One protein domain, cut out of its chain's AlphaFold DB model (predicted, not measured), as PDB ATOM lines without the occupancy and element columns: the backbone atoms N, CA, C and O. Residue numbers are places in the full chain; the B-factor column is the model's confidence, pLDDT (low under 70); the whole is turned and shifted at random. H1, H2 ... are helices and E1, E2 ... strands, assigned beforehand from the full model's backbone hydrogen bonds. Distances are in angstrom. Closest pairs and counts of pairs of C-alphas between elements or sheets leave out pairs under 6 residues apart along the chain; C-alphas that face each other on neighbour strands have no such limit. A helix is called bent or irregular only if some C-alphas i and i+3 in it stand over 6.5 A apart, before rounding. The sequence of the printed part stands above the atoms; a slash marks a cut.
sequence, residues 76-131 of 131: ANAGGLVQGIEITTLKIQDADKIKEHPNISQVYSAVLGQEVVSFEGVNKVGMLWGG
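AT A GLANCE: This is residues 76 to 131 of the 131 residues of the protein "MacB_PCD domain-containing protein" of Candidatus Kuenenbacteria bacterium CG22_combo_CG10-13_8_21_14_all_39_9 (UniProt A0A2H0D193). A long, bent hairpin of two strands, E1 and E2, makes one end of an open, drawn-out model, and the short helix H2 lies toward the other end, where residues 100 to 105 stick out and the chain folds back toward E1. The small helix H1 sits off to one side of the hairpin, with its last residue nearest to the bend of E1, and the contacts between the named elements are few outside the hairpin. The printed part has 56 residues with two named helices and two named strands, in the order H1, H2, E1, E2; the sheet has the order E1 - E2 and is antiparallel, and the class is mixed, helices and strands. The whole is only just extended, close to loose, with a radius of gyration of the C-alphas of 15.5 A, and its outline is flat, with spans of 49 by 29 by 15 A.

IN THESE COORDINATES: H1 takes residues 76 to 82 and begins at C-alpha 76, at (133.313, 265.150, 210.013); it is 9.7 A from first to last C-alpha. H2 takes residues 92 to 99 and is 10.9 A long, with C-alpha 92 at (121.507, 286.599, 202.573). E1 takes residues 111 to 119 and is 22.2 A long. E2 takes residues 122 to 130, is 22.2 A long too, and ends at C-alpha 130, at (129.490, 288.791, 212.509).

HOW THE PARTS SIT: E1 and E2 form a hairpin and are antiparallel neighbours, with 152 degrees between their directions. The C-alphas of Val 116 and Val 125 face each other at 4.4 A. N 117 and O 124 are within hydrogen-bond range at 2.9 A, and so are N 128 and O 113 at 2.7 A. E1 bends by 61 degrees at residue 114, and E2 bends by 59 degrees at residue 125. H1 and E1 have 1 pair of C-alphas within 8 A, those of Val 82 and Gln 114, 7.3 A apart. H1 is apart from E2 and from H2, and H2 is apart from E2. In H1 and H2 every O i to N i+4 pair is within hydrogen-bond range.

THE WHOLE: The two C-alphas farthest apart are those of Pro 102 and Gly 121, at 50.0 A. The printed part has no cut and ends at residue 131, the chain's last residue. The link from H2 to E1, with 11 residues, is long, and residues 100 to 105 in it stand free. The link from H1 to H2, with 9 residues, is short, and that from E1 to E2, with 2 residues, is tight. The mean pLDDT of the printed part is 74.8; 21 residues are under 70, namely residues 77 to 87, 112 to 115 and 126 to 131.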
ATOM      1  N   ALA A  76     132.901 264.743 211.356       71.12
ATOM      2  CA  ALA A  76     133.313 265.150 210.013       71.12
ATOM      3  C   ALA A  76     132.706 266.500 209.588       71.12
ATOM      4  O   ALA A  76     133.403 267.300 208.973       71.12
ATOM      5  N   ASN A  77     131.448 266.777 209.953       68.88
ATOM      6  CA  ASN A  77     130.813 268.078 209.731       68.88
ATOM      7  C   ASN A  77     131.510 269.175 210.554       68.88
ATOM      8  O   ASN A  77     131.979 270.164 209.999       68.88
ATOM      9  N   ALA A  78     131.674 268.947 211.864       67.12
ATOM     10  CA  ALA A  78     132.356 269.894 212.749       67.12
ATOM     11  C   ALA A  78     133.826 270.114 212.343       67.12
ATOM     12  O   ALA A  78     134.298 271.245 212.279       67.12
ATOM     13  N   GLY A  79     134.544 269.036 212.014       69.38
ATOM     14  CA  GLY A  79     135.937 269.095 211.577       69.38
ATOM     15  C   GLY A  79     136.110 269.787 210.227       69.38
ATOM     16  O   GLY A  79     137.049 270.556 210.071       69.38
ATOM     17  N   GLY A  80     135.203 269.567 209.272       69.50
ATOM     18  CA  GLY A  80     135.258 270.201 207.954       69.50
ATOM     19  C   GLY A  80     134.987 271.707 207.994       69.50
ATOM     20  O   GLY A  80     135.695 272.464 207.336       69.50
ATOM     21  N   LEU A  81     134.032 272.153 208.818       68.75
ATOM     22  CA  LEU A  81     133.791 273.583 209.051       68.75
ATOM     23  C   LEU A  81     135.002 274.249 209.728       68.75
ATOM     24  O   LEU A  81     135.443 275.310 209.298       68.75
ATOM     25  N   VAL A  82     135.604 273.590 210.727       64.31
ATOM     26  CA  VAL A  82     136.824 274.075 211.408       64.31
ATOM     27  C   VAL A  82     138.050 274.075 210.483       64.31
ATOM     28  O   VAL A  82     138.929 274.918 210.624       64.31
ATOM     29  N   GLN A  83     138.118 273.162 209.512       66.50
ATOM     30  CA  GLN A  83     139.192 273.106 208.510       66.50
ATOM     31  C   GLN A  83     139.029 274.123 207.366       66.50
ATOM     32  O   GLN A  83     139.846 274.126 206.447       66.50
ATOM     33  N   GLY A  84     138.012 274.991 207.420       63.09
ATOM     34  CA  GLY A  84     137.825 276.069 206.450       63.09
ATOM     35  C   GLY A  84     137.081 275.657 205.179       63.09
ATOM     36  O   GLY A  84     137.234 276.306 204.147       63.09
ATOM     37  N   ILE A  85     136.279 274.586 205.215       66.69
ATOM     38  CA  ILE A  85     135.338 274.302 204.124       66.69
ATOM     39  C   ILE A  85     134.226 275.356 204.174       66.69
ATOM     40  O   ILE A  85     133.275 275.235 204.947       66.69
ATOM     41  N   GLU A  86     134.343 276.387 203.340       63.88
ATOM     42  CA  GLU A  86     133.303 277.402 203.175       63.88
ATOM     43  C   GLU A  86     132.117 276.845 202.381       63.88
ATOM     44  O   GLU A  86     132.251 276.379 201.245       63.88
ATOM     45  N   ILE A  87     130.926 276.912 202.973       67.94
ATOM     46  CA  ILE A  87     129.685 276.456 202.348       67.94
ATOM     47  C   ILE A  87     128.827 277.670 202.026       67.94
ATOM     48  O   ILE A  87     128.295 278.328 202.912       67.94
ATOM     49  N   THR A  88     128.658 277.944 200.735       70.44
ATOM     50  CA  THR A  88     127.999 279.159 200.221       70.44
ATOM     51  C   THR A  88     126.542 278.937 199.806       70.44
ATOM     52  O   THR A  88     125.959 279.742 199.073       70.44
ATOM     53  N   THR A  89     125.942 277.819 200.228       76.31
ATOM     54  CA  THR A  89     124.574 277.446 199.840       76.31
ATOM     55  C   THR A  89     123.503 278.243 200.572       76.31
ATOM     56  O   THR A  89     122.426 278.403 200.016       76.31
ATOM     57  N   LEU A  90     123.786 278.725 201.786       79.62
ATOM     58  CA  LEU A  90     122.892 279.598 202.546       79.62
ATOM     59  C   LEU A  90     123.303 281.050 202.289       79.62
ATOM     60  O   LEU A  90     124.427 281.437 202.613       79.62
ATOM     61  N   LYS A  91     122.428 281.838 201.656       81.25
ATOM     62  CA  LYS A  91     122.725 283.218 201.245       81.25
ATOM     63  C   LYS A  91     121.837 284.219 201.974       81.25
ATOM     64  O   LYS A  91     120.726 283.904 202.383       81.25
ATOM     65  N   ILE A  92     122.282 285.475 202.015       80.25
ATOM     66  CA  ILE A  92     121.507 286.599 202.573       80.25
ATOM     67  C   ILE A  92     120.132 286.733 201.886       80.25
ATOM     68  O   ILE A  92     119.132 287.004 202.536       80.25
ATOM     69  N   GLN A  93     120.048 286.436 200.586       83.00
ATOM     70  CA  GLN A  93     118.778 286.446 199.844       83.00
ATOM     71  C   GLN A  93     117.748 285.435 200.377       83.00
ATOM     72  O   GLN A  93     116.545 285.646 200.220       83.00
ATOM     73  N   ASP A  94     118.200 284.328 200.974       83.00
ATOM     74  CA  ASP A  94     117.308 283.347 201.593       83.00
ATOM     75  C   ASP A  94     116.726 283.914 202.895       83.00
ATOM     76  O   ASP A  94     115.537 283.745 203.158       83.00
ATOM     77  N   ALA A  95     117.524 284.670 203.656       82.88
ATOM     78  CA  ALA A  95     117.076 285.374 204.856       82.88
ATOM     79  C   ALA A  95     115.997 286.431 204.546       82.88
ATOM     80  O   ALA A  95     114.992 286.503 205.257       82.88
ATOM     81  N   ASP A  96     116.149 287.191 203.456       84.19
ATOM     82  CA  ASP A  96     115.154 288.184 203.024       84.19
ATOM     83  C   ASP A  96     113.803 287.539 202.679       84.19
ATOM     84  O   ASP A  96     112.758 288.033 203.097       84.19
ATOM     85  N   LYS A  97     113.810 286.391 201.987       85.31
ATOM     86  CA  LYS A  97     112.579 285.643 201.674       85.31
ATOM     87  C   LYS A  97     111.917 285.055 202.916       85.31
ATOM     88  O   LYS A  97     110.695 285.008 202.999       85.31
ATOM     89  N   ILE A  98     112.711 284.597 203.882       85.25
ATOM     90  CA  ILE A  98     112.206 284.067 205.154       85.25
ATOM     91  C   ILE A  98     111.499 285.177 205.947       85.25
ATOM     92  O   ILE A  98     110.440 284.940 206.524       85.25
ATOM     93  N   LYS A  99     112.020 286.407 205.908       85.06
ATOM     94  CA  LYS A  99     111.416 287.572 206.572       85.06
ATOM     95  C   LYS A  99     110.014 287.922 206.056       85.06
ATOM     96  O   LYS A  99     109.234 288.516 206.791       85.06
ATOM     97  N   GLU A 100     109.676 287.563 204.817       87.81
ATOM     98  CA  GLU A 100     108.341 287.808 204.248       87.81
ATOM     99  C   GLU A 100     107.252 286.903 204.855       87.81
ATOM    100  O   GLU A 100     106.059 287.161 204.676       87.81
ATOM    101  N   HIS A 101     107.626 285.844 205.582       86.12
ATOM    102  CA  HIS A 101     106.668 284.922 206.177       86.12
ATOM    103  C   HIS A 101     105.946 285.558 207.387       86.12
ATOM    104  O   HIS A 101     106.599 286.056 208.303       86.12
ATOM    105  N   PRO A 102     104.603 285.475 207.478       86.38
ATOM    106  CA  PRO A 102     103.814 286.186 208.496       86.38
ATOM    107  C   PRO A 102     104.080 285.753 209.947       86.38
ATOM    108  O   PRO A 102     103.720 286.471 210.876       86.38
ATOM    109  N   ASN A 103     104.697 284.588 210.157       87.50
ATOM    110  CA  ASN A 103     105.049 284.068 211.483       87.50
ATOM    111  C   ASN A 103     106.477 284.419 211.932       87.50
ATOM    112  O   ASN A 103     106.905 283.935 212.974       87.50
ATOM    113  N   ILE A 104     107.231 285.203 211.156       84.56
ATOM    114  CA  ILE A 104     108.634 285.512 211.447       84.56
ATOM    115  C   ILE A 104     108.759 287.000 211.770       84.56
ATOM    116  O   ILE A 104     108.513 287.858 210.931       84.56
ATOM    117  N   SER A 105     109.124 287.306 213.018       83.31
ATOM    118  CA  SER A 105     109.250 288.688 213.505       83.31
ATOM    119  C   SER A 105     110.573 289.333 213.082       83.31
ATOM    120  O   SER A 105     110.609 290.477 212.627       83.31
ATOM    121  N   GLN A 106     111.676 288.593 213.221       82.19
ATOM    122  CA  GLN A 106     113.027 289.072 212.946       82.19
ATOM    123  C   GLN A 106     113.861 287.959 212.318       82.19
ATOM    124  O   GLN A 106     113.672 286.783 212.618       82.19
ATOM    125  N   VAL A 107     114.796 288.353 211.456       84.06
ATOM    126  CA  VAL A 107     115.784 287.461 210.849       84.06
ATOM    127  C   VAL A 107     117.150 288.109 211.021       84.06
ATOM    128  O   VAL A 107     117.299 289.310 210.797       84.06
ATOM    129  N   TYR A 108     118.132 287.311 211.425       79.62
ATOM    130  CA  TYR A 108     119.534 287.695 211.505       79.62
ATOM    131  C   TYR A 108     120.349 286.675 210.713       79.62
ATOM    132  O   TYR A 108     120.087 285.475 210.786       79.62
ATOM    133  N   SER A 109     121.307 287.152 209.927       79.88
ATOM    134  CA  SER A 109     122.279 286.300 209.249       79.88
ATOM    135  C   SER A 109     123.596 286.404 209.997       79.88
ATOM    136  O   SER A 109     124.025 287.505 210.323       79.88
ATOM    137  N   ALA A 110     124.214 285.262 210.276       72.12
ATOM    138  CA  ALA A 110     125.515 285.194 210.917       72.12
ATOM    139  C   ALA A 110     126.491 284.471 209.993       72.12
ATOM    140  O   ALA A 110     126.170 283.418 209.439       72.12
ATOM    141  N   VAL A 111     127.693 285.016 209.857       72.19
ATOM    142  CA  VAL A 111     128.844 284.332 209.283       72.19
ATOM    143  C   VAL A 111     129.770 283.945 210.426       72.19
ATOM    144  O   VAL A 111     130.257 284.792 211.176       72.19
ATOM    145  N   LEU A 112     129.991 282.640 210.553       67.88
ATOM    146  CA  LEU A 112     130.934 282.056 211.496       67.88
ATOM    147  C   LEU A 112     132.223 281.738 210.740       67.88
ATOM    148  O   LEU A 112     132.226 280.899 209.841       67.88
ATOM    149  N   GLY A 113     133.311 282.413 211.103       65.81
ATOM    150  CA  GLY A 113     134.643 282.175 210.545       65.81
ATOM    151  C   GLY A 113     135.671 282.010 211.657       65.81
ATOM    152  O   GLY A 113     135.518 282.577 212.734       65.81
ATOM    153  N   GLN A 114     136.727 281.234 211.433       64.94
ATOM    154  CA  GLN A 114     137.893 281.238 212.319       64.94
ATOM    155  C   GLN A 114     139.020 281.996 211.631       64.94
ATOM    156  O   GLN A 114     139.446 281.612 210.546       64.94
ATOM    157  N   GLU A 115     139.514 283.057 212.265       65.62
ATOM    158  CA  GLU A 115     140.618 283.852 211.728       65.62
ATOM    159  C   GLU A 115     141.673 284.112 212.809       65.62
ATOM    160  O   GLU A 115     141.401 284.093 214.015       65.62
ATOM    161  N   VAL A 116     142.922 284.305 212.386       73.75
ATOM    162  CA  VAL A 116     144.024 284.610 213.301       73.75
ATOM    163  C   VAL A 116     143.976 286.093 213.643       73.75
ATOM    164  O   VAL A 116     144.406 286.945 212.869       73.75
ATOM    165  N   VAL A 117     143.495 286.401 214.844       77.19
ATOM    166  CA  VAL A 117     143.525 287.756 215.385       77.19
ATOM    167  C   VAL A 117     144.896 287.980 216.018       77.19
ATOM    168  O   VAL A 117     145.322 287.235 216.904       77.19
ATOM    169  N   SER A 118     145.602 289.002 215.541       78.31
ATOM    170  CA  SER A 118     146.947 289.349 216.007       78.31
ATOM    171  C   SER A 118     146.902 290.697 216.723       78.31
ATOM    172  O   SER A 118     146.549 291.704 216.112       78.31
ATOM    173  N   PHE A 119     147.254 290.733 218.010       77.06
ATOM    174  CA  PHE A 119     147.357 291.972 218.790       77.06
ATOM    175  C   PHE A 119     148.660 291.975 219.594       77.06
ATOM    176  O   PHE A 119     148.994 290.977 220.228       77.06
ATOM    177  N   GLU A 120     149.421 293.073 219.521       79.56
ATOM    178  CA  GLU A 120     150.724 293.242 220.196       79.56
ATOM    179  C   GLU A 120     151.721 292.080 219.977       79.56
ATOM    180  O   GLU A 120     152.502 291.721 220.853       79.56
ATOM    181  N   GLY A 121     151.705 291.473 218.784       80.56
ATOM    182  CA  GLY A 121     152.592 290.354 218.438       80.56
ATOM    183  C   GLY A 121     152.159 288.994 219.000       80.56
ATOM    184  O   GLY A 121     152.878 288.010 218.831       80.56
ATOM    185  N   VAL A 122     150.986 288.916 219.636       75.94
ATOM    186  CA  VAL A 122     150.364 287.661 220.062       75.94
ATOM    187  C   VAL A 122     149.274 287.284 219.069       75.94
ATOM    188  O   VAL A 122     148.258 287.968 218.942       75.94
ATOM    189  N   ASN A 123     149.484 286.159 218.392       79.75
ATOM    190  CA  ASN A 123     148.516 285.587 217.469       79.75
ATOM    191  C   ASN A 123     147.630 284.604 218.236       79.75
ATOM    192  O   ASN A 123     148.129 283.658 218.852       79.75
ATOM    193  N   LYS A 124     146.313 284.806 218.188       74.50
ATOM    194  CA  LYS A 124     145.329 283.836 218.672       74.50
ATOM    195  C   LYS A 124     144.313 283.561 217.578       74.50
ATOM    196  O   LYS A 124     143.814 284.479 216.939       74.50
ATOM    197  N   VAL A 125     143.994 282.287 217.390       72.25
ATOM    198  CA  VAL A 125     142.845 281.900 216.570       72.25
ATOM    199  C   VAL A 125     141.595 282.343 217.324       72.25
ATOM    200  O   VAL A 125     141.322 281.856 218.422       72.25
ATOM    201  N   GLY A 126     140.899 283.328 216.769       68.44
ATOM    202  CA  GLY A 126     139.633 283.831 217.273       68.44
ATOM    203  C   GLY A 126     138.496 283.304 216.412       68.44
ATOM    204  O   GLY A 126     138.622 283.200 215.192       68.44
ATOM    205  N   MET A 127     137.378 282.969 217.046       67.31
ATOM    206  CA  MET A 127     136.137 282.734 216.317       67.31
ATOM    207  C   MET A 127     135.509 284.097 216.026       67.31
ATOM    208  O   MET A 127     135.214 284.854 216.952       67.31
ATOM    209  N   LEU A 128     135.357 284.420 214.750       68.12
ATOM    210  CA  LEU A 128     134.663 285.602 214.275       68.12
ATOM    211  C   LEU A 128     133.165 285.322 214.260       68.12
ATOM    212  O   LEU A 128     132.705 284.357 213.650       68.12
ATOM    213  N   TRP A 129     132.431 286.191 214.946       63.25
ATOM    214  CA  TRP A 129     130.977 286.239 214.943       63.25
ATOM    215  C   TRP A 129     130.586 287.588 214.353       63.25
ATOM    216  O   TRP A 129     130.883 288.628 214.941       63.25
ATOM    217  N   GLY A 130     129.961 287.580 213.181       62.97
ATOM    218  CA  GLY A 130     129.490 288.791 212.509       62.97
ATOM    219  C   GLY A 130     128.295 288.485 211.619       62.97
ATOM    220  O   GLY A 130     128.036 287.320 211.332       62.97
ATOM    221  N   GLY A 131     127.562 289.517 211.218       53.97
ATOM    222  CA  GLY A 131     126.441 289.451 210.281       53.97
ATOM    223  C   GLY A 131     126.589 290.497 209.196       53.97
ATOM    224  O   GLY A 131     127.182 291.558 209.503       53.97
TER     225      GLY A 131